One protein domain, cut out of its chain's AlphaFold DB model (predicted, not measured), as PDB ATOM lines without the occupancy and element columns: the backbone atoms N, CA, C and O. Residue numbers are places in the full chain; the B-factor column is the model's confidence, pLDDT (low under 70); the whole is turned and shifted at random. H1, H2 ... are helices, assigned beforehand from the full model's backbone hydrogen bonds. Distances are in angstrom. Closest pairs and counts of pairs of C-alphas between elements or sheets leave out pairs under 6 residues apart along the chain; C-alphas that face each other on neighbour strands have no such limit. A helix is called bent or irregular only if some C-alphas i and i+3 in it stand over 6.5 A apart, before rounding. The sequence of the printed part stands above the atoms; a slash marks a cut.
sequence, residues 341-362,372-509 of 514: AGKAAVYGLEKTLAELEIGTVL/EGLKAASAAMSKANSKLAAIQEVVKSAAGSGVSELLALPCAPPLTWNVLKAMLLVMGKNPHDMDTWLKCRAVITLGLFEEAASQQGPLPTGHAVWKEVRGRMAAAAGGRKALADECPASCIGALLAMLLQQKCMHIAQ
ATOM      1  N   ALA A 341     275.622 282.252  85.554       93.69
ATOM      2  CA  ALA A 341     276.497 282.930  84.595       93.69
ATOM      3  C   ALA A 341     277.318 281.941  83.745       93.69
ATOM      4  O   ALA A 341     277.328 282.051  82.518       93.69
ATOM      5  N   GLY A 342     277.932 280.929  84.369       92.75
ATOM      6  CA  GLY A 342     278.685 279.883  83.672       92.75
ATOM      7  C   GLY A 342     277.823 279.064  82.708       92.75
ATOM      8  O   GLY A 342     278.180 278.897  81.541       92.75
ATOM      9  N   LYS A 343     276.640 278.614  83.152       94.31
ATOM     10  CA  LYS A 343     275.709 277.841  82.308       94.31
ATOM     11  C   LYS A 343     275.221 278.656  81.106       94.31
ATOM     12  O   LYS A 343     275.158 278.128  79.996       94.31
ATOM     13  N   ALA A 344     274.939 279.946  81.301       95.75
ATOM     14  CA  ALA A 344     274.585 280.855  80.214       95.75
ATOM     15  C   ALA A 344     275.739 281.038  79.211       95.75
ATOM     16  O   ALA A 344     275.497 281.032  78.003       95.75
ATOM     17  N   ALA A 345     276.985 281.140  79.689       95.12
ATOM     18  CA  ALA A 345     278.169 281.248  78.837       95.12
ATOM     19  C   ALA A 345     278.393 279.984  77.989       95.12
ATOM     20  O   ALA A 345     278.611 280.089  76.782       95.12
ATOM     21  N   VAL A 346     278.270 278.791  78.587       95.94
ATOM     22  CA  VAL A 346     278.368 277.512  77.859       95.94
ATOM     23  C   VAL A 346     277.276 277.405  76.796       95.94
ATOM     24  O   VAL A 346     277.585 277.125  75.641       95.94
ATOM     25  N   TYR A 347     276.017 277.694  77.140       96.06
ATOM     26  CA  TYR A 347     274.908 277.641  76.182       96.06
ATOM     27  C   TYR A 347     275.083 278.638  75.024       96.06
ATOM     28  O   TYR A 347     274.878 278.294  73.857       96.06
ATOM     29  N   GLY A 348     275.502 279.871  75.324       96.50
ATOM     30  CA  GLY A 348     275.788 280.881  74.304       96.50
ATOM     31  C   GLY A 348     276.922 280.460  73.364       96.50
ATOM     32  O   GLY A 348     276.829 280.655  72.147       96.50
ATOM     33  N   LEU A 349     277.962 279.821  73.907       96.69
ATOM     34  CA  LEU A 349     279.062 279.267  73.124       96.69
ATOM     35  C   LEU A 349     278.596 278.100  72.248       96.69
ATOM     36  O   LEU A 349     278.906 278.081  71.061       96.69
ATOM     37  N   GLU A 350     277.822 277.157  72.785       96.25
ATOM     38  CA  GLU A 350     277.272 276.032  72.016       96.25
ATOM     39  C   GLU A 350     276.418 276.509  70.840       96.25
ATOM     40  O   GLU A 350     276.588 276.023  69.721       96.25
ATOM     41  N   LYS A 351     275.570 277.520  71.060       97.00
ATOM     42  CA  LYS A 351     274.800 278.161  69.990       97.00
ATOM     43  C   LYS A 351     275.712 278.770  68.919       97.00
ATOM     44  O   LYS A 351     275.511 278.516  67.735       97.00
ATOM     45  N   THR A 352     276.742 279.510  69.330       96.06
ATOM     46  CA  THR A 352     277.729 280.110  68.413       96.06
ATOM     47  C   THR A 352     278.461 279.039  67.594       96.06
ATOM     48  O   THR A 352     278.668 279.194  66.392       96.06
ATOM     49  N   LEU A 353     278.829 277.914  68.215       94.88
ATOM     50  CA  LEU A 353     279.488 276.803  67.527       94.88
ATOM     51  C   LEU A 353     278.553 276.106  66.528       94.88
ATOM     52  O   LEU A 353     279.003 275.770  65.432       94.88
ATOM     53  N   ALA A 354     277.271 275.941  66.866       94.62
ATOM     54  CA  ALA A 354     276.261 275.367  65.977       94.62
ATOM     55  C   ALA A 354     275.984 276.265  64.755       94.62
ATOM     56  O   ALA A 354     275.906 275.781  63.627       94.62
ATOM     57  N   GLU A 355     275.903 277.583  64.953       94.75
ATOM     58  CA  GLU A 355     275.778 278.557  63.860       94.75
ATOM     59  C   GLU A 355     276.993 278.512  62.931       94.75
ATOM     60  O   GLU A 355     276.844 278.504  61.705       94.75
ATOM     61  N   LEU A 356     278.196 278.398  63.505       92.62
ATOM     62  CA  LEU A 356     279.395 278.180  62.710       92.62
ATOM     63  C   LEU A 356     279.276 276.871  61.932       92.62
ATOM     64  O   LEU A 356     279.608 276.894  60.755       92.62
ATOM     65  N   GLU A 357     278.783 275.771  62.523       90.19
ATOM     66  CA  GLU A 357     278.604 274.445  61.899       90.19
ATOM     67  C   GLU A 357     277.685 274.427  60.682       90.19
ATOM     68  O   GLU A 357     278.125 273.931  59.644       90.19
ATOM     69  N   ILE A 358     276.496 275.027  60.765       85.06
ATOM     70  CA  ILE A 358     275.495 275.051  59.681       85.06
ATOM     71  C   ILE A 358     276.062 275.670  58.390       85.06
ATOM     72  O   ILE A 358     275.690 275.270  57.290       85.06
ATOM     73  N   GLY A 359     277.035 276.580  58.498       74.88
ATOM     74  CA  GLY A 359     277.724 277.164  57.345       74.88
ATOM     75  C   GLY A 359     278.668 276.224  56.576       74.88
ATOM     76  O   GLY A 359     279.218 276.648  55.564       74.88
ATOM     77  N   THR A 360     278.901 274.976  57.019       62.44
ATOM     78  CA  THR A 360     279.635 273.972  56.218       62.44
ATOM     79  C   THR A 360     278.743 272.815  55.835       62.44
ATOM     80  O   THR A 360     278.642 271.825  56.557       62.44
ATOM     81  N   VAL A 361     278.230 272.878  54.622       64.44
ATOM     82  CA  VAL A 361     278.111 271.667  53.825       64.44
ATOM     83  C   VAL A 361     279.375 271.639  52.977       64.44
ATOM     84  O   VAL A 361     279.476 272.344  51.977       64.44
ATOM     85  N   LEU A 362     280.402 270.930  53.449       59.97
ATOM     86  CA  LEU A 362     281.494 270.537  52.564       59.97
ATOM     87  C   LEU A 362     280.910 269.425  51.703       59.97
ATOM     88  O   LEU A 362     280.714 268.314  52.195       59.97
ATOM     89  N   GLU A 372     290.704 272.889  44.218       84.69
ATOM     90  CA  GLU A 372     289.421 272.852  44.922       84.69
ATOM     91  C   GLU A 372     289.568 272.156  46.277       84.69
ATOM     92  O   GLU A 372     289.087 272.685  47.283       84.69
ATOM     93  N   GLY A 373     290.344 271.068  46.335       83.69
ATOM     94  CA  GLY A 373     290.707 270.400  47.588       83.69
ATOM     95  C   GLY A 373     291.453 271.320  48.564       83.69
ATOM     96  O   GLY A 373     291.073 271.429  49.731       83.69
ATOM     97  N   LEU A 374     292.461 272.065  48.089       86.44
ATOM     98  CA  LEU A 374     293.204 273.030  48.913       86.44
ATOM     99  C   LEU A 374     292.302 274.169  49.417       86.44
ATOM    100  O   LEU A 374     292.398 274.582  50.574       86.44
ATOM    101  N   LYS A 375     291.402 274.675  48.566       87.56
ATOM    102  CA  LYS A 375     290.440 275.722  48.936       87.56
ATOM    103  C   LYS A 375     289.456 275.227  49.999       87.56
ATOM    104  O   LYS A 375     289.192 275.953  50.956       87.56
ATOM    105  N   ALA A 376     288.951 274.000  49.862       85.38
ATOM    106  CA  ALA A 376     288.077 273.366  50.844       85.38
ATOM    107  C   ALA A 376     288.796 273.147  52.188       85.38
ATOM    108  O   ALA A 376     288.256 273.507  53.235       85.38
ATOM    109  N   ALA A 377     290.039 272.655  52.161       85.62
ATOM    110  CA  ALA A 377     290.869 272.485  53.353       85.62
ATOM    111  C   ALA A 377     291.163 273.825  54.054       85.62
ATOM    112  O   ALA A 377     291.010 273.941  55.268       85.62
ATOM    113  N   SER A 378     291.507 274.870  53.293       88.69
ATOM    114  CA  SER A 378     291.732 276.220  53.826       88.69
ATOM    115  C   SER A 378     290.469 276.806  54.471       88.69
ATOM    116  O   SER A 378     290.541 277.376  55.563       88.69
ATOM    117  N   ALA A 379     289.298 276.617  53.854       88.94
ATOM    118  CA  ALA A 379     288.020 277.041  54.423       88.94
ATOM    119  C   ALA A 379     287.673 276.269  55.710       88.94
ATOM    120  O   ALA A 379     287.255 276.874  56.701       88.94
ATOM    121  N   ALA A 380     287.898 274.950  55.727       87.69
ATOM    122  CA  ALA A 380     287.706 274.113  56.910       87.69
ATOM    123  C   ALA A 380     288.620 274.546  58.068       87.69
ATOM    124  O   ALA A 380     288.151 274.705  59.197       87.69
ATOM    125  N   MET A 381     289.895 274.822  57.779       88.56
ATOM    126  CA  MET A 381     290.867 275.314  58.756       88.56
ATOM    127  C   MET A 381     290.491 276.706  59.283       88.56
ATOM    128  O   MET A 381     290.501 276.928  60.492       88.56
ATOM    129  N   SER A 382     290.092 277.635  58.404       90.94
ATOM    130  CA  SER A 382     289.628 278.974  58.798       90.94
ATOM    131  C   SER A 382     288.453 278.894  59.775       90.94
ATOM    132  O   SER A 382     288.473 279.528  60.829       90.94
ATOM    133  N   LYS A 383     287.477 278.029  59.494       90.38
ATOM    134  CA  LYS A 383     286.339 277.799  60.383       90.38
ATOM    135  C   LYS A 383     286.733 277.135  61.701       90.38
ATOM    136  O   LYS A 383     286.239 277.533  62.757       90.38
ATOM    137  N   ALA A 384     287.607 276.131  61.665       91.38
ATOM    138  CA  ALA A 384     288.114 275.491  62.874       91.38
ATOM    139  C   ALA A 384     288.871 276.493  63.766       91.38
ATOM    140  O   ALA A 384     288.772 276.412  64.993       91.38
ATOM    141  N   ASN A 385     289.568 277.464  63.166       92.19
ATOM    142  CA  ASN A 385     290.194 278.587  63.864       92.19
ATOM    143  C   ASN A 385     289.158 279.552  64.455       92.19
ATOM    144  O   ASN A 385     289.312 279.960  65.602       92.19
ATOM    145  N   SER A 386     288.073 279.873  63.739       94.69
ATOM    146  CA  SER A 386     286.984 280.702  64.282       94.69
ATOM    147  C   SER A 386     286.296 280.048  65.483       94.69
ATOM    148  O   SER A 386     286.057 280.719  66.486       94.69
ATOM    149  N   LYS A 387     286.027 278.735  65.421       95.31
ATOM    150  CA  LYS A 387     285.498 277.973  66.566       95.31
ATOM    151  C   LYS A 387     286.452 278.028  67.757       95.31
ATOM    152  O   LYS A 387     286.024 278.306  68.872       95.31
ATOM    153  N   LEU A 388     287.740 277.783  67.513       94.94
ATOM    154  CA  LEU A 388     288.761 277.822  68.556       94.94
ATOM    155  C   LEU A 388     288.834 279.210  69.208       94.94
ATOM    156  O   LEU A 388     288.787 279.294  70.430       94.94
ATOM    157  N   ALA A 389     288.860 280.282  68.414       95.94
ATOM    158  CA  ALA A 389     288.893 281.656  68.910       95.94
ATOM    159  C   ALA A 389     287.668 281.998  69.776       95.94
ATOM    160  O   ALA A 389     287.819 282.595  70.839       95.94
ATOM    161  N   ALA A 390     286.467 281.567  69.367       97.06
ATOM    162  CA  ALA A 390     285.252 281.759  70.158       97.06
ATOM    163  C   ALA A 390     285.336 281.050  71.523       97.06
ATOM    164  O   ALA A 390     285.012 281.645  72.548       97.06
ATOM    165  N   ILE A 391     285.828 279.804  71.555       97.31
ATOM    166  CA  ILE A 391     286.020 279.061  72.811       97.31
ATOM    167  C   ILE A 391     287.073 279.750  73.692       97.31
ATOM    168  O   ILE A 391     286.856 279.916  74.890       97.31
ATOM    169  N   GLN A 392     288.201 280.170  73.111       96.94
ATOM    170  CA  GLN A 392     289.283 280.843  73.833       96.94
ATOM    171  C   GLN A 392     288.806 282.132  74.511       96.94
ATOM    172  O   GLN A 392     289.174 282.380  75.658       96.94
ATOM    173  N   GLU A 393     287.975 282.927  73.837       97.62
ATOM    174  CA  GLU A 393     287.435 284.168  74.400       97.62
ATOM    175  C   GLU A 393     286.515 283.903  75.598       97.62
ATOM    176  O   GLU A 393     286.651 284.537  76.646       97.62
ATOM    177  N   VAL A 394     285.632 282.905  75.495       97.62
ATOM    178  CA  VAL A 394     284.746 282.529  76.606       97.62
ATOM    179  C   VAL A 394     285.543 281.968  77.787       97.62
ATOM    180  O   VAL A 394     285.262 282.323  78.929       97.62
ATOM    181  N   VAL A 395     286.581 281.158  77.539       97.81
ATOM    182  CA  VAL A 395     287.482 280.666  78.598       97.81
ATOM    183  C   VAL A 395     288.180 281.828  79.312       97.81
ATOM    184  O   VAL A 395     288.215 281.842  80.540       97.81
ATOM    185  N   LYS A 396     288.693 282.825  78.575       97.25
ATOM    186  CA  LYS A 396     289.316 284.024  79.165       97.25
ATOM    187  C   LYS A 396     288.330 284.812  80.020       97.25
ATOM    188  O   LYS A 396     288.660 285.187  81.140       97.25
ATOM    189  N   SER A 397     287.111 285.015  79.523       96.94
ATOM    190  CA  SER A 397     286.057 285.713  80.261       96.94
ATOM    191  C   SER A 397     285.651 284.970  81.543       96.94
ATOM    192  O   SER A 397     285.451 285.599  82.582       96.94
ATOM    193  N   ALA A 398     285.599 283.633  81.508       97.31
ATOM    194  CA  ALA A 398     285.256 282.801  82.661       97.31
ATOM    195  C   ALA A 398     286.412 282.609  83.662       97.31
ATOM    196  O   ALA A 398     286.159 282.234  84.809       97.31
ATOM    197  N   ALA A 399     287.663 282.876  83.271       97.31
ATOM    198  CA  ALA A 399     288.863 282.532  84.035       97.31
ATOM    199  C   ALA A 399     288.858 283.063  85.477       97.31
ATOM    200  O   ALA A 399     289.122 282.304  86.407       97.31
ATOM    201  N   GLY A 400     288.499 284.334  85.689       96.88
ATOM    202  CA  GLY A 400     288.445 284.922  87.034       96.88
ATOM    203  C   GLY A 400     287.435 284.217  87.947       96.88
ATOM    204  O   GLY A 400     287.766 283.843  89.072       96.88
ATOM    205  N   SER A 401     286.226 283.966  87.436       96.12
ATOM    206  CA  SER A 401     285.196 283.219  88.170       96.12
ATOM    207  C   SER A 401     285.586 281.756  88.400       96.12
ATOM    208  O   SER A 401     285.335 281.228  89.478       96.12
ATOM    209  N   GLY A 402     286.265 281.127  87.434       96.88
ATOM    210  CA  GLY A 402     286.757 279.755  87.539       96.88
ATOM    211  C   GLY A 402     287.839 279.596  88.600       96.88
ATOM    212  O   GLY A 402     287.767 278.668  89.397       96.88
ATOM    213  N   VAL A 403     288.800 280.526  88.675       96.88
ATOM    214  CA  VAL A 403     289.803 280.557  89.754       96.88
ATOM    215  C   VAL A 403     289.110 280.684  91.108       96.88
ATOM    216  O   VAL A 403     289.374 279.887  92.003       96.88
ATOM    217  N   SER A 404     288.209 281.661  91.250       95.25
ATOM    218  CA  SER A 404     287.512 281.905  92.514       95.25
ATOM    219  C   SER A 404     286.676 280.703  92.955       95.25
ATOM    220  O   SER A 404     286.683 280.358  94.131       95.25
ATOM    221  N   GLU A 405     285.959 280.061  92.031       96.06
ATOM    222  CA  GLU A 405     285.125 278.894  92.322       96.06
ATOM    223  C   GLU A 405     285.976 277.682  92.709       96.06
ATOM    224  O   GLU A 405     285.737 277.089  93.759       96.06
ATOM    225  N   LEU A 406     287.007 277.355  91.921       96.25
ATOM    226  CA  LEU A 406     287.894 276.222  92.194       96.25
ATOM    227  C   LEU A 406     288.634 276.382  93.525       96.25
ATOM    228  O   LEU A 406     288.703 275.437  94.306       96.25
ATOM    229  N   LEU A 407     289.158 277.575  93.825       94.81
ATOM    230  CA  LEU A 407     289.817 277.831  95.107       94.81
ATOM    231  C   LEU A 407     288.829 277.818  96.282       94.81
ATOM    232  O   LEU A 407     289.211 277.493  97.401       94.81
ATOM    233  N   ALA A 408     287.543 278.049  96.056       93.44
ATOM    234  CA  ALA A 408     286.564 277.942  97.125       93.44
ATOM    235  C   ALA A 408     286.122 276.485  97.406       93.44
ATOM    236  O   ALA A 408     285.379 276.260  98.362       93.44
ATOM    237  N   LEU A 409     286.536 275.481  96.615       93.88
ATOM    238  CA  LEU A 409     286.178 274.068  96.827       93.88
ATOM    239  C   LEU A 409     287.060 273.382  97.896       93.88
ATOM    240  O   LEU A 409     288.290 273.511  97.848       93.88
ATOM    241  N   PRO A 410     286.465 272.609  98.836       93.50
ATOM    242  CA  PRO A 410     287.220 271.884  99.857       93.50
ATOM    243  C   PRO A 410     288.091 270.776  99.255       93.50
ATOM    244  O   PRO A 410     289.220 270.573  99.696       93.50
ATOM    245  N   CYS A 411     287.586 270.089  98.233       93.25
ATOM    246  CA  CYS A 411     288.240 268.980  97.548       93.25
ATOM    247  C   CYS A 411     288.302 269.217  96.036       93.25
ATOM    248  O   CYS A 411     287.603 270.079  95.497       93.25
ATOM    249  N   ALA A 412     289.149 268.441  95.354       93.75
ATOM    250  CA  ALA A 412     289.262 268.494  93.905       93.75
ATOM    251  C   ALA A 412     287.957 268.007  93.243       93.75
ATOM    252  O   ALA A 412     287.550 266.875  93.511       93.75
ATOM    253  N   PRO A 413     287.327 268.796  92.352       95.25
ATOM    254  CA  PRO A 413     286.217 268.315  91.533       95.25
ATOM    255  C   PRO A 413     286.753 267.276  90.529       95.25
ATOM    256  O   PRO A 413     287.574 267.637  89.683       95.25
ATOM    257  N   PRO A 414     286.392 265.984  90.628       93.62
ATOM    258  CA  PRO A 414     287.131 264.901  89.975       93.62
ATOM    259  C   PRO A 414     287.147 264.988  88.442       93.62
ATOM    260  O   PRO A 414     288.194 264.751  87.830       93.62
ATOM    261  N   LEU A 415     286.033 265.352  87.801       94.94
ATOM    262  CA  LEU A 415     285.972 265.456  86.340       94.94
ATOM    263  C   LEU A 415     286.762 266.680  85.864       94.94
ATOM    264  O   LEU A 415     287.616 266.579  84.980       94.94
ATOM    265  N   THR A 416     286.536 267.828  86.496       96.75
ATOM    266  CA  THR A 416     287.215 269.090  86.182       96.75
ATOM    267  C   THR A 416     288.720 268.995  86.441       96.75
ATOM    268  O   THR A 416     289.519 269.507  85.657       96.75
ATOM    269  N   TRP A 417     289.139 268.274  87.481       95.62
ATOM    270  CA  TRP A 417     290.546 268.026  87.793       95.62
ATOM    271  C   TRP A 417     291.242 267.190  86.714       95.62
ATOM    272  O   TRP A 417     292.370 267.502  86.325       95.62
ATOM    273  N   ASN A 418     290.563 266.183  86.154       95.25
ATOM    274  CA  ASN A 418     291.082 265.424  85.014       95.25
ATOM    275  C   ASN A 418     291.240 266.294  83.761       95.25
ATOM    276  O   ASN A 418     292.269 266.204  83.086       95.25
ATOM    277  N   VAL A 419     290.276 267.179  83.488       96.81
ATOM    278  CA  VAL A 419     290.356 268.147  82.381       96.81
ATOM    279  C   VAL A 419     291.516 269.130  82.583       96.81
ATOM    280  O   VAL A 419     292.256 269.406  81.640       96.81
ATOM    281  N   LEU A 420     291.739 269.616  83.808       96.94
ATOM    282  CA  LEU A 420     292.878 270.482  84.136       96.94
ATOM    283  C   LEU A 420     294.221 269.773  83.908       96.94
ATOM    284  O   LEU A 420     295.104 270.337  83.263       96.94
ATOM    285  N   LYS A 421     294.366 268.519  84.358       96.12
ATOM    286  CA  LYS A 421     295.576 267.714  84.107       96.12
ATOM    287  C   LYS A 421     295.802 267.461  82.614       96.12
ATOM    288  O   LYS A 421     296.931 267.561  82.140       96.12
ATOM    289  N   ALA A 422     294.734 267.187  81.863       96.25
ATOM    290  CA  ALA A 422     294.795 267.064  80.408       96.25
ATOM    291  C   ALA A 422     295.243 268.377  79.742       96.25
ATOM    292  O   ALA A 422     296.059 268.358  78.822       96.25
ATOM    293  N   MET A 423     294.774 269.523  80.239       97.00
ATOM    294  CA  MET A 423     295.212 270.827  79.747       97.00
ATOM    295  C   MET A 423     296.693 271.088  80.034       97.00
ATOM    296  O   MET A 423     297.402 271.541  79.139       97.00
ATOM    297  N   LEU A 424     297.194 270.742  81.225       96.00
ATOM    298  CA  LEU A 424     298.623 270.870  81.538       96.00
ATOM    299  C   LEU A 424     299.503 270.068  80.578       96.00
ATOM    300  O   LEU A 424     300.490 270.607  80.080       96.00
ATOM    301  N   LEU A 425     299.111 268.832  80.253       95.50
ATOM    302  CA  LEU A 425     299.808 268.005  79.263       95.50
ATOM    303  C   LEU A 425     299.879 268.692  77.895       95.50
ATOM    304  O   LEU A 425     300.944 268.751  77.282       95.50
ATOM    305  N   VAL A 426     298.763 269.268  77.435       95.19
ATOM    306  CA  VAL A 426     298.712 270.013  76.168       95.19
ATOM    307  C   VAL A 426     299.582 271.270  76.214       95.19
ATOM    308  O   VAL A 426     300.192 271.628  75.209       95.19
ATOM    309  N   MET A 427     299.697 271.914  77.375       95.31
ATOM    310  CA  MET A 427     300.581 273.060  77.612       95.31
ATOM    311  C   MET A 427     302.064 272.678  77.753       95.31
ATOM    312  O   MET A 427     302.902 273.560  77.917       95.31
ATOM    313  N   GLY A 428     302.408 271.385  77.696       94.50
ATOM    314  CA  GLY A 428     303.775 270.901  77.917       94.50
ATOM    315  C   GLY A 428     304.233 271.008  79.376       94.50
ATOM    316  O   GLY A 428     305.432 270.995  79.646       94.50
ATOM    317  N   LYS A 429     303.290 271.139  80.313       95.19
ATOM    318  CA  LYS A 429     303.532 271.162  81.759       95.19
ATOM    319  C   LYS A 429     303.370 269.759  82.338       95.19
ATOM    320  O   LYS A 429     302.687 268.908  81.770       95.19
ATOM    321  N   ASN A 430     304.000 269.516  83.483       93.75
ATOM    322  CA  ASN A 430     303.950 268.214  84.129       93.75
ATOM    323  C   ASN A 430     302.596 268.031  84.851       93.75
ATOM    324  O   ASN A 430     302.297 268.799  85.765       93.75
ATOM    325  N   PRO A 431     301.764 267.026  84.508       92.81
ATOM    326  CA  PRO A 431     300.502 266.785  85.213       92.81
ATOM    327  C   PRO A 431     300.703 266.426  86.695       92.81
ATOM    328  O   PRO A 431     299.785 266.627  87.494       92.81
ATOM    329  N   HIS A 432     301.896 265.947  87.076       90.69
ATOM    330  CA  HIS A 432     302.251 265.637  88.465       90.69
ATOM    331  C   HIS A 432     302.334 266.874  89.370       90.69
ATOM    332  O   HIS A 432     302.197 266.770  90.595       90.69
ATOM    333  N   ASP A 433     302.446 268.067  88.780       89.50
ATOM    334  CA  ASP A 433     302.323 269.337  89.502       89.50
ATOM    335  C   ASP A 433     300.897 269.541  90.053       89.50
ATOM    336  O   ASP A 433     300.663 270.432  90.862       89.50
ATOM    337  N   MET A 434     299.939 268.690  89.668       91.12
ATOM    338  CA  MET A 434     298.580 268.638  90.206       91.12
ATOM    339  C   MET A 434     298.240 267.278  90.828       91.12
ATOM    340  O   MET A 434     297.067 266.919  90.870       91.12
ATOM    341  N   ASP A 435     299.213 266.486  91.291       88.94
ATOM    342  CA  ASP A 435     298.928 265.156  91.862       88.94
ATOM    343  C   ASP A 435     298.062 265.196  93.121       88.94
ATOM    344  O   ASP A 435     297.257 264.291  93.331       88.94
ATOM    345  N   THR A 436     298.181 266.258  93.915       88.69
ATOM    346  CA  THR A 436     297.312 266.519  95.067       88.69
ATOM    347  C   THR A 436     296.487 267.765  94.842       88.69
ATOM    348  O   THR A 436     296.877 268.655  94.075       88.69
ATOM    349  N   TRP A 437     295.369 267.868  95.560       89.50
ATOM    350  CA  TRP A 437     294.553 269.073  95.488       89.50
ATOM    351  C   TRP A 437     295.324 270.303  95.976       89.50
ATOM    352  O   TRP A 437     295.263 271.361  95.353       89.50
ATOM    353  N   LEU A 438     296.150 270.143  97.014       88.62
ATOM    354  CA  LEU A 438     297.031 271.198  97.515       88.62
ATOM    355  C   LEU A 438     297.976 271.743  96.431       88.62
ATOM    356  O   LEU A 438     298.046 272.955  96.229       88.62
ATOM    357  N   LYS A 439     298.675 270.866  95.700       90.88
ATOM    358  CA  LYS A 439     299.551 271.302  94.602       90.88
ATOM    359  C   LYS A 439     298.742 271.937  93.470       90.88
ATOM    360  O   LYS A 439     299.137 272.968  92.937       90.88
ATOM    361  N   CYS A 440     297.566 271.383  93.171       91.38
ATOM    362  CA  CYS A 440     296.659 271.929  92.167       91.38
ATOM    363  C   CYS A 440     296.262 273.380  92.468       91.38
ATOM    364  O   CYS A 440     296.379 274.231  91.587       91.38
ATOM    365  N   ARG A 441     295.904 273.700  93.719       92.50
ATOM    366  CA  ARG A 441     295.583 275.074  94.146       92.50
ATOM    367  C   ARG A 441     296.721 276.063  93.899       92.50
ATOM    368  O   ARG A 441     296.452 277.196  93.526       92.50
ATOM    369  N   ALA A 442     297.978 275.644  94.066       92.62
ATOM    370  CA  ALA A 442     299.135 276.504  93.802       92.62
ATOM    371  C   ALA A 442     299.318 276.821  92.305       92.62
ATOM    372  O   ALA A 442     299.879 277.857  91.956       92.62
ATOM    373  N   VAL A 443     298.841 275.938  91.421       95.00
ATOM    374  CA  VAL A 443     298.921 276.106  89.961       95.00
ATOM    375  C   VAL A 443     297.709 276.871  89.410       95.00
ATOM    376  O   VAL A 443     297.841 277.591  88.416       95.00
ATOM    377  N   ILE A 444     296.537 276.753  90.047       96.06
ATOM    378  CA  ILE A 444     295.302 277.451  89.659       96.06
ATOM    379  C   ILE A 444     295.469 278.959  89.886       96.06
ATOM    380  O   ILE A 444     295.323 279.486  90.985       96.06
ATOM    381  N   THR A 445     295.757 279.668  88.800       97.12
ATOM    382  CA  THR A 445     295.910 281.125  88.751       97.12
ATOM    383  C   THR A 445     295.189 281.661  87.521       97.12
ATOM    384  O   THR A 445     294.940 280.912  86.577       97.12
ATOM    385  N   LEU A 446     294.884 282.962  87.486       97.50
ATOM    386  CA  LEU A 446     294.298 283.588  86.292       97.50
ATOM    387  C   LEU A 446     295.174 283.343  85.048       97.50
ATOM    388  O   LEU A 446     294.670 282.950  83.996       97.50
ATOM    389  N   GLY A 447     296.495 283.464  85.217       97.44
ATOM    390  CA  GLY A 447     297.474 283.244  84.155       97.44
ATOM    391  C   GLY A 447     297.438 281.832  83.564       97.44
ATOM    392  O   GLY A 447     297.637 281.688  82.363       97.44
ATOM    393  N   LEU A 448     297.111 280.797  84.351       96.81
ATOM    394  CA  LEU A 448     296.979 279.427  83.837       96.81
ATOM    395  C   LEU A 448     295.907 279.336  82.742       96.81
ATOM    396  O   LEU A 448     296.144 278.746  81.689       96.81
ATOM    397  N   PHE A 449     294.731 279.916  82.988       97.69
ATOM    398  CA  PHE A 449     293.608 279.863  82.051       97.69
ATOM    399  C   PHE A 449     293.836 280.778  80.845       97.69
ATOM    400  O   PHE A 449     293.515 280.398  79.718       97.69
ATOM    401  N   GLU A 450     294.441 281.949  81.055       96.50
ATOM    402  CA  GLU A 450     294.840 282.851  79.969       96.50
ATOM    403  C   GLU A 450     295.881 282.211  79.048       96.50
ATOM    404  O   GLU A 450     295.773 282.330  77.825       96.50
ATOM    405  N   GLU A 451     296.858 281.497  79.611       96.81
ATOM    406  CA  GLU A 451     297.874 280.754  78.869       96.81
ATOM    407  C   GLU A 451     297.246 279.576  78.113       96.81
ATOM    408  O   GLU A 451     297.470 279.438  76.911       96.81
ATOM    409  N   ALA A 452     296.384 278.783  78.761       96.31
ATOM    410  CA  ALA A 452     295.660 277.685  78.118       96.31
ATOM    411  C   ALA A 452     294.834 278.167  76.909       96.31
ATOM    412  O   ALA A 452     294.869 277.556  75.828       96.31
ATOM    413  N   ALA A 453     294.133 279.294  77.075       96.50
ATOM    414  CA  ALA A 453     293.346 279.932  76.029       96.50
ATOM    415  C   ALA A 453     294.217 280.602  74.956       96.50
ATOM    416  O   ALA A 453     293.825 280.631  73.799       96.50
ATOM    417  N   SER A 454     295.394 281.127  75.288       95.50
ATOM    418  CA  SER A 454     296.246 281.858  74.333       95.50
ATOM    419  C   SER A 454     297.321 280.993  73.674       95.50
ATOM    420  O   SER A 454     298.034 281.475  72.798       95.50
ATOM    421  N   GLN A 455     297.453 279.724  74.064       92.25
ATOM    422  CA  GLN A 455     298.447 278.816  73.507       92.25
ATOM    423  C   GLN A 455     298.208 278.588  72.004       92.25
ATOM    424  O   GLN A 455     297.319 277.829  71.614       92.25
ATOM    425  N   GLN A 456     299.052 279.227  71.188       84.44
ATOM    426  CA  GLN A 456     299.148 279.050  69.731       84.44
ATOM    427  C   GLN A 456     300.410 278.283  69.293       84.44
ATOM    428  O   GLN A 456     300.629 278.086  68.101       84.44
ATOM    429  N   GLY A 457     301.260 277.878  70.245       81.31
ATOM    430  CA  GLY A 457     302.480 277.116  69.962       81.31
ATOM    431  C   GLY A 457     302.195 275.713  69.404       81.31
ATOM    432  O   GLY A 457     301.062 275.235  69.514       81.31
ATOM    433  N   PRO A 458     303.215 275.042  68.829       82.69
ATOM    434  CA  PRO A 458     303.074 273.674  68.353       82.69
ATOM    435  C   PRO A 458     302.595 272.794  69.506       82.69
ATOM    436  O   PRO A 458     303.201 272.756  70.579       82.69
ATOM    437  N   LEU A 459     301.468 272.128  69.284       87.62
ATOM    438  CA  LEU A 459     300.911 271.195  70.247       87.62
ATOM    439  C   LEU A 459     301.865 269.994  70.368       87.62
ATOM    440  O   LEU A 459     302.548 269.663  69.392       87.62
ATOM    441  N   PRO A 460     301.959 269.351  71.545       87.50
ATOM    442  CA  PRO A 460     302.838 268.201  71.722       87.50
ATOM    443  C   PRO A 460     302.514 267.146  70.662       87.50
ATOM    444  O   PRO A 460     301.363 266.766  70.513       87.50
ATOM    445  N   THR A 461     303.496 266.676  69.896       85.38
ATOM    446  CA  THR A 461     303.272 265.702  68.808       85.38
ATOM    447  C   THR A 461     303.370 264.248  69.274       85.38
ATOM    448  O   THR A 461     303.095 263.327  68.511       85.38
ATOM    449  N   GLY A 462     303.750 264.016  70.533       91.00
ATOM    450  CA  GLY A 462     303.925 262.674  71.079       91.00
ATOM    451  C   GLY A 462     302.599 261.922  71.209       91.00
ATOM    452  O   GLY A 462     301.721 262.344  71.963       91.00
ATOM    453  N   HIS A 463     302.487 260.767  70.546       88.94
ATOM    454  CA  HIS A 463     301.321 259.882  70.644       88.94
ATOM    455  C   HIS A 463     300.966 259.539  72.104       88.94
ATOM    456  O   HIS A 463     299.796 259.576  72.480       88.94
ATOM    457  N   ALA A 464     301.976 259.302  72.950       92.31
ATOM    458  CA  ALA A 464     301.795 259.012  74.374       92.31
ATOM    459  C   ALA A 464     301.077 260.144  75.134       92.31
ATOM    460  O   ALA A 464     300.169 259.874  75.919       92.31
ATOM    461  N   VAL A 465     301.423 261.406  74.848       93.44
ATOM    462  CA  VAL A 465     300.784 262.577  75.475       93.44
ATOM    463  C   VAL A 465     299.306 262.628  75.098       93.44
ATOM    464  O   VAL A 465     298.451 262.785  75.965       93.44
ATOM    465  N   TRP A 466     298.979 262.426  73.819       91.88
ATOM    466  CA  TRP A 466     297.585 262.421  73.372       91.88
ATOM    467  C   TRP A 466     296.793 261.211  73.847       91.88
ATOM    468  O   TRP A 466     295.598 261.355  74.104       91.88
ATOM    469  N   LYS A 467     297.428 260.043  74.007       92.25
ATOM    470  CA  LYS A 467     296.797 258.885  74.651       92.25
ATOM    471  C   LYS A 467     296.383 259.238  76.081       92.25
ATOM    472  O   LYS A 467     295.233 259.006  76.445       92.25
ATOM    473  N   GLU A 468     297.265 259.874  76.853       93.75
ATOM    474  CA  GLU A 468     296.949 260.300  78.220       93.75
ATOM    475  C   GLU A 468     295.876 261.402  78.257       93.75
ATOM    476  O   GLU A 468     294.918 261.298  79.025       93.75
ATOM    477  N   VAL A 469     295.972 262.421  77.394       94.56
ATOM    478  CA  VAL A 469     294.953 263.482  77.270       94.56
ATOM    479  C   VAL A 469     293.582 262.881  76.956       94.56
ATOM    480  O   VAL A 469     292.601 263.229  77.613       94.56
ATOM    481  N   ARG A 470     293.500 261.943  76.002       93.00
ATOM    482  CA  ARG A 470     292.251 261.240  75.671       93.00
ATOM    483  C   ARG A 470     291.742 260.398  76.834       93.00
ATOM    484  O   ARG A 470     290.550 260.456  77.106       93.00
ATOM    485  N   GLY A 471     292.611 259.683  77.548       93.31
ATOM    486  CA  GLY A 471     292.220 258.899  78.726       93.31
ATOM    487  C   GLY A 471     291.633 259.755  79.845       93.31
ATOM    488  O   GLY A 471     290.586 259.428  80.400       93.31
ATOM    489  N   ARG A 472     292.236 260.915  80.119       94.25
ATOM    490  CA  ARG A 472     291.717 261.881  81.102       94.25
ATOM    491  C   ARG A 472     290.408 262.528  80.655       94.25
ATOM    492  O   ARG A 472     289.501 262.691  81.463       94.25
ATOM    493  N   MET A 473     290.282 262.861  79.372       94.25
ATOM    494  CA  MET A 473     289.032 263.376  78.801       94.25
ATOM    495  C   MET A 473     287.919 262.318  78.800       94.25
ATOM    496  O   MET A 473     286.767 262.647  79.065       94.25
ATOM    497  N   ALA A 474     288.255 261.047  78.564       92.31
ATOM    498  CA  ALA A 474     287.329 259.924  78.670       92.31
ATOM    499  C   ALA A 474     286.910 259.662  80.124       92.31
ATOM    500  O   ALA A 474     285.756 259.340  80.374       92.31
ATOM    501  N   ALA A 475     287.788 259.880  81.108       89.44
ATOM    502  CA  ALA A 475     287.394 259.857  82.519       89.44
ATOM    503  C   ALA A 475     286.364 260.955  82.860       89.44
ATOM    504  O   ALA A 475     285.564 260.791  83.777       89.44
ATOM    505  N   ALA A 476     286.328 262.048  82.088       88.00
ATOM    506  CA  ALA A 476     285.304 263.090  82.175       88.00
ATOM    507  C   ALA A 476     284.014 262.765  81.372       88.00
ATOM    508  O   ALA A 476     283.216 263.662  81.081       88.00
ATOM    509  N   ALA A 477     283.774 261.492  81.017       69.50
ATOM    510  CA  ALA A 477     282.681 261.038  80.140       69.50
ATOM    511  C   ALA A 477     281.249 261.250  80.664       69.50
ATOM    512  O   ALA A 477     280.305 261.040  79.906       69.50
ATOM    513  N   GLY A 478     281.055 261.756  81.890       76.31
ATOM    514  CA  GLY A 478     279.755 262.301  82.324       76.31
ATOM    515  C   GLY A 478     279.241 263.437  81.419       76.31
ATOM    516  O   GLY A 478     278.089 263.863  81.515       76.31
ATOM    517  N   GLY A 479     280.093 263.914  80.509       86.69
ATOM    518  CA  GLY A 479     279.764 264.864  79.466       86.69
ATOM    519  C   GLY A 479     279.840 266.299  79.967       86.69
ATOM    520  O   GLY A 479     280.078 266.582  81.142       86.69
ATOM    521  N   ARG A 480     279.604 267.240  79.050       91.81
ATOM    522  CA  ARG A 480     279.652 268.682  79.344       91.81
ATOM    523  C   ARG A 480     278.706 269.089  80.474       91.81
ATOM    524  O   ARG A 480     279.033 269.997  81.228       91.81
ATOM    525  N   LYS A 481     277.573 268.392  80.620       94.44
ATOM    526  CA  LYS A 481     276.606 268.632  81.696       94.44
ATOM    527  C   LYS A 481     277.195 268.315  83.074       94.44
ATOM    528  O   LYS A 481     277.140 269.174  83.940       94.44
ATOM    529  N   ALA A 482     277.817 267.146  83.249       94.88
ATOM    530  CA  ALA A 482     278.424 266.772  84.528       94.88
ATOM    531  C   ALA A 482     279.567 267.723  84.924       94.88
ATOM    532  O   ALA A 482     279.632 268.171  86.064       94.88
ATOM    533  N   LEU A 483     280.411 268.118  83.963       95.75
ATOM    534  CA  LEU A 483     281.456 269.129  84.183       95.75
ATOM    535  C   LEU A 483     280.882 270.506  84.558       95.75
ATOM    536  O   LEU A 483     281.453 271.215  85.383       95.75
ATOM    537  N   ALA A 484     279.760 270.898  83.952       95.69
ATOM    538  CA  ALA A 484     279.069 272.138  84.290       95.69
ATOM    539  C   ALA A 484     278.381 272.076  85.663       95.69
ATOM    540  O   ALA A 484     278.184 273.120  86.275       95.69
ATOM    541  N   ASP A 485     278.016 270.888  86.147       94.88
ATOM    542  CA  ASP A 485     277.398 270.705  87.462       94.88
ATOM    543  C   ASP A 485     278.436 270.631  88.603       94.88
ATOM    544  O   ASP A 485     278.104 271.003  89.726       94.88
ATOM    545  N   GLU A 486     279.692 270.244  88.337       94.69
ATOM    546  CA  GLU A 486     280.790 270.318  89.324       94.69
ATOM    547  C   GLU A 486     281.231 271.753  89.642       94.69
ATOM    548  O   GLU A 486     281.597 272.060  90.777       94.69
ATOM    549  N   CYS A 487     281.243 272.628  88.635       96.75
ATOM    550  CA  CYS A 487     281.622 274.039  88.757       96.75
ATOM    551  C   CYS A 487     280.528 274.919  88.128       96.75
ATOM    552  O   CYS A 487     280.722 275.463  87.039       96.75
ATOM    553  N   PRO A 488     279.338 275.007  88.742       96.50
ATOM    554  CA  PRO A 488     278.169 275.662  88.156       96.50
ATOM    555  C   PRO A 488     278.284 277.180  87.986       96.50
ATOM    556  O   PRO A 488     277.603 277.731  87.116       96.50
ATOM    557  N   ALA A 489     279.112 277.873  88.772       95.75
ATOM    558  CA  ALA A 489     279.233 279.326  88.676       95.75
ATOM    559  C   ALA A 489     280.016 279.752  87.425       95.75
ATOM    560  O   ALA A 489     279.606 280.686  86.734       95.75
ATOM    561  N   SER A 490     281.109 279.051  87.109       97.25
ATOM    562  CA  SER A 490     282.013 279.366  85.991       97.25
ATOM    563  C   SER A 490     281.895 278.414  84.798       97.25
ATOM    564  O   SER A 490     282.229 278.785  83.674       97.25
ATOM    565  N   CYS A 491     281.460 277.176  85.034       97.50
ATOM    566  CA  CYS A 491     281.519 276.050  84.098       97.50
ATOM    567  C   CYS A 491     282.913 275.827  83.484       97.50
ATOM    568  O   CYS A 491     283.036 275.332  82.360       97.50
ATOM    569  N   ILE A 492     283.977 276.170  84.222       97.94
ATOM    570  CA  ILE A 492     285.345 276.180  83.692       97.94
ATOM    571  C   ILE A 492     285.806 274.801  83.201       97.94
ATOM    572  O   ILE A 492     286.445 274.713  82.153       97.94
ATOM    573  N   GLY A 493     285.416 273.714  83.878       97.50
ATOM    574  CA  GLY A 493     285.714 272.348  83.439       97.50
ATOM    575  C   GLY A 493     285.112 272.017  82.070       97.50
ATOM    576  O   GLY A 493     285.797 271.478  81.202       97.50
ATOM    577  N   ALA A 494     283.857 272.408  81.829       97.50
ATOM    578  CA  ALA A 494     283.183 272.181  80.549       97.50
ATOM    579  C   ALA A 494     283.812 273.016  79.421       97.50
ATOM    580  O   ALA A 494     284.046 272.503  78.325       97.50
ATOM    581  N   LEU A 495     284.144 274.280  79.699       97.81
ATOM    582  CA  LEU A 495     284.784 275.177  78.735       97.81
ATOM    583  C   LEU A 495     286.188 274.692  78.341       97.81
ATOM    584  O   LEU A 495     286.531 274.676  77.157       97.81
ATOM    585  N   LEU A 496     286.989 274.234  79.309       97.69
ATOM    586  CA  LEU A 496     288.307 273.655  79.039       97.69
ATOM    587  C   LEU A 496     288.216 272.339  78.263       97.69
ATOM    588  O   LEU A 496     289.036 272.103  77.375       97.69
ATOM    589  N   ALA A 497     287.210 271.511  78.541       97.12
ATOM    590  CA  ALA A 497     286.967 270.290  77.781       97.12
ATOM    591  C   ALA A 497     286.640 270.597  76.308       97.12
ATOM    592  O   ALA A 497     287.193 269.963  75.409       97.12
ATOM    593  N   MET A 498     285.810 271.616  76.046       96.50
ATOM    594  CA  MET A 498     285.523 272.089  74.684       96.50
ATOM    595  C   MET A 498     286.781 272.625  73.992       96.50
ATOM    596  O   MET A 498     287.016 272.333  72.818       96.50
ATOM    597  N   LEU A 499     287.618 273.367  74.724       96.75
ATOM    598  CA  LEU A 499     288.892 273.868  74.212       96.75
ATOM    599  C   LEU A 499     289.830 272.718  73.822       96.75
ATOM    600  O   LEU A 499     290.393 272.736  72.729       96.75
ATOM    601  N   LEU A 500     289.964 271.699  74.677       95.88
ATOM    602  CA  LEU A 500     290.769 270.509  74.395       95.88
ATOM    603  C   LEU A 500     290.245 269.739  73.188       95.88
ATOM    604  O   LEU A 500     291.025 269.419  72.296       95.88
ATOM    605  N   GLN A 501     288.935 269.495  73.114       94.69
ATOM    606  CA  GLN A 501     288.322 268.795  71.987       94.69
ATOM    607  C   GLN A 501     288.596 269.519  70.661       94.69
ATOM    608  O   GLN A 501     288.987 268.883  69.681       94.69
ATOM    609  N   GLN A 502     288.462 270.848  70.643       94.38
ATOM    610  CA  GLN A 502     288.735 271.639  69.447       94.38
ATOM    611  C   GLN A 502     290.226 271.631  69.075       94.38
ATOM    612  O   GLN A 502     290.554 271.567  67.890       94.38
ATOM    613  N   LYS A 503     291.138 271.638  70.058       92.69
ATOM    614  CA  LYS A 503     292.584 271.485  69.813       92.69
ATOM    615  C   LYS A 503     292.939 270.091  69.273       92.69
ATOM    616  O   LYS A 503     293.745 270.005  68.353       92.69
ATOM    617  N   CYS A 504     292.314 269.019  69.768       89.31
ATOM    618  CA  CYS A 504     292.508 267.660  69.243       89.31
ATOM    619  C   CYS A 504     292.146 267.566  67.755       89.31
ATOM    620  O   CYS A 504     292.887 266.973  66.972       89.31
ATOM    621  N   MET A 505     291.018 268.167  67.359       87.38
ATOM    622  CA  MET A 505     290.557 268.159  65.966       87.38
ATOM    623  C   MET A 505     291.524 268.884  65.022       87.38
ATOM    624  O   MET A 505     291.659 268.476  63.873       87.38
ATOM    625  N   HIS A 506     292.217 269.921  65.504       82.88
ATOM    626  CA  HIS A 506     293.240 270.632  64.727       82.88
ATOM    627  C   HIS A 506     294.488 269.785  64.448       82.88
ATOM    628  O   HIS A 506     295.105 269.953  63.405       82.88
ATOM    629  N   ILE A 507     294.854 268.861  65.343       80.81
ATOM    630  CA  ILE A 507     296.049 268.008  65.177       80.81
ATOM    631  C   ILE A 507     295.767 266.790  64.308       80.81
ATOM    632  O   ILE A 507     296.629 266.369  63.546       80.81
ATOM    633  N   ALA A 508     294.571 266.209  64.431       71.19
ATOM    634  CA  ALA A 508     294.194 265.021  63.668       71.19
ATOM    635  C   ALA A 508     294.109 265.281  62.152       71.19
ATOM    636  O   ALA A 508     294.026 264.333  61.375       71.19
ATOM    637  N   GLN A 509     294.139 266.545  61.718       66.50
ATOM    638  CA  GLN A 509     294.273 266.888  60.309       66.50
ATOM    639  C   GLN A 509     295.737 266.681  59.889       66.50
ATOM    640  O   GLN A 509     296.613 267.399  60.373       66.50
TER     641      GLN A 509
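What this domain is: This is residues 341 to 362 and 372 to 509 of the 514 residues of the protein "Radial spoke 2" of Trebouxia sp. A1-2 (UniProt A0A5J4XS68). Three helices, H1, the long arm H2a of a bent helix and H9, run up and down side by side as a bundle, and shorter helices pack round one end of it. H9 is in the middle: H3 and H8 pack on it, H7 packs on H3, and H6 packs on the late part of H2a, while H4 and H5 lie farther out. The 160 printed residues hold nine named helices, H1 to H9 in order along the chain, and no named strand; the class is all helix. The whole is compact, with a radius of gyration of the C-alphas of 15.6 A, yet elongated, spanning 54 by 35 by 27 A.

Where its parts are: H1, residues 341 to 358, begins at C-alpha 341 (276.497, 282.930, 84.595) and is 26.1 A long. H2, residues 372 to 407, was assigned as one helix by its hydrogen bonds but is bent: C-alphas 397 and 400 are 7.2 A apart. Its arms are H2a, residues 372 to 397, 37.8 A long from C-alpha 372 (289.421, 272.852, 44.922), and H2b, residues 400 to 407. H3 is residues 414 to 426, 18.7 A; H4 431 to 434; H5 437 to 443; H6 446 to 454; H7 463 to 475, 18.3 A; and H8 479 to 486. H9, residues 492 to 507, is 22.9 A long and ends at C-alpha 507 (296.049, 268.008, 65.177).

How they stand to each other: In the bundle, H1 touches H2a at a shallow tilt of 9 degrees, opposite ways, closest at the C-alphas of Leu 353 and Lys 387, 6.2 A apart. H2a touches H9 at 20 degrees, opposite ways, closest at C-alphas 391 and 499, 6.1 A. H1 and H9 only just touch, with 3 pairs of C-alphas within 8 A, the closest Val 346 and Leu 495 at 6.9 A. H9 touches H3, C-alphas 416 and 493 being 4.5 A apart, at a tilt of 37 degrees, only just steep. H8 and H9 form a helical hairpin, closest at C-alphas 483 and 494, 5.1 A. H3 touches H7, opposite ways at 17 degrees, closest at C-alphas 422 and 469, 4.8 A. H3 also touches H4, closest at C-alphas 421 and 431, 5.1 A; H4 and H5 touch only at the corner, closest at C-alphas 434 and 440, 4.3 A. H6 touches H2a, with C-alphas 392 and 453 at 4.7 A. H2a and H2b stand at a steep tilt of 65 degrees; H2b and H9 are close but not clearly touching, closest at C-alphas 402 and 492, 5.4 A. H1, H2a, H2b, H3 and H5 to H9 have each O i to N i+4 pair within hydrogen-bond range; H4 is too short for one.

The domain as a whole: The C-alphas of Glu 372 and Pro 410, 55.0 A apart, are the two farthest apart. Residues 363 to 371 are cut out, with 11.3 A from C-alpha 362 to C-alpha 372. Of the links that are printed whole, none is long. Mean pLDDT of the printed part is 92.2; residues 360 to 362, 477 and 509 are under 70.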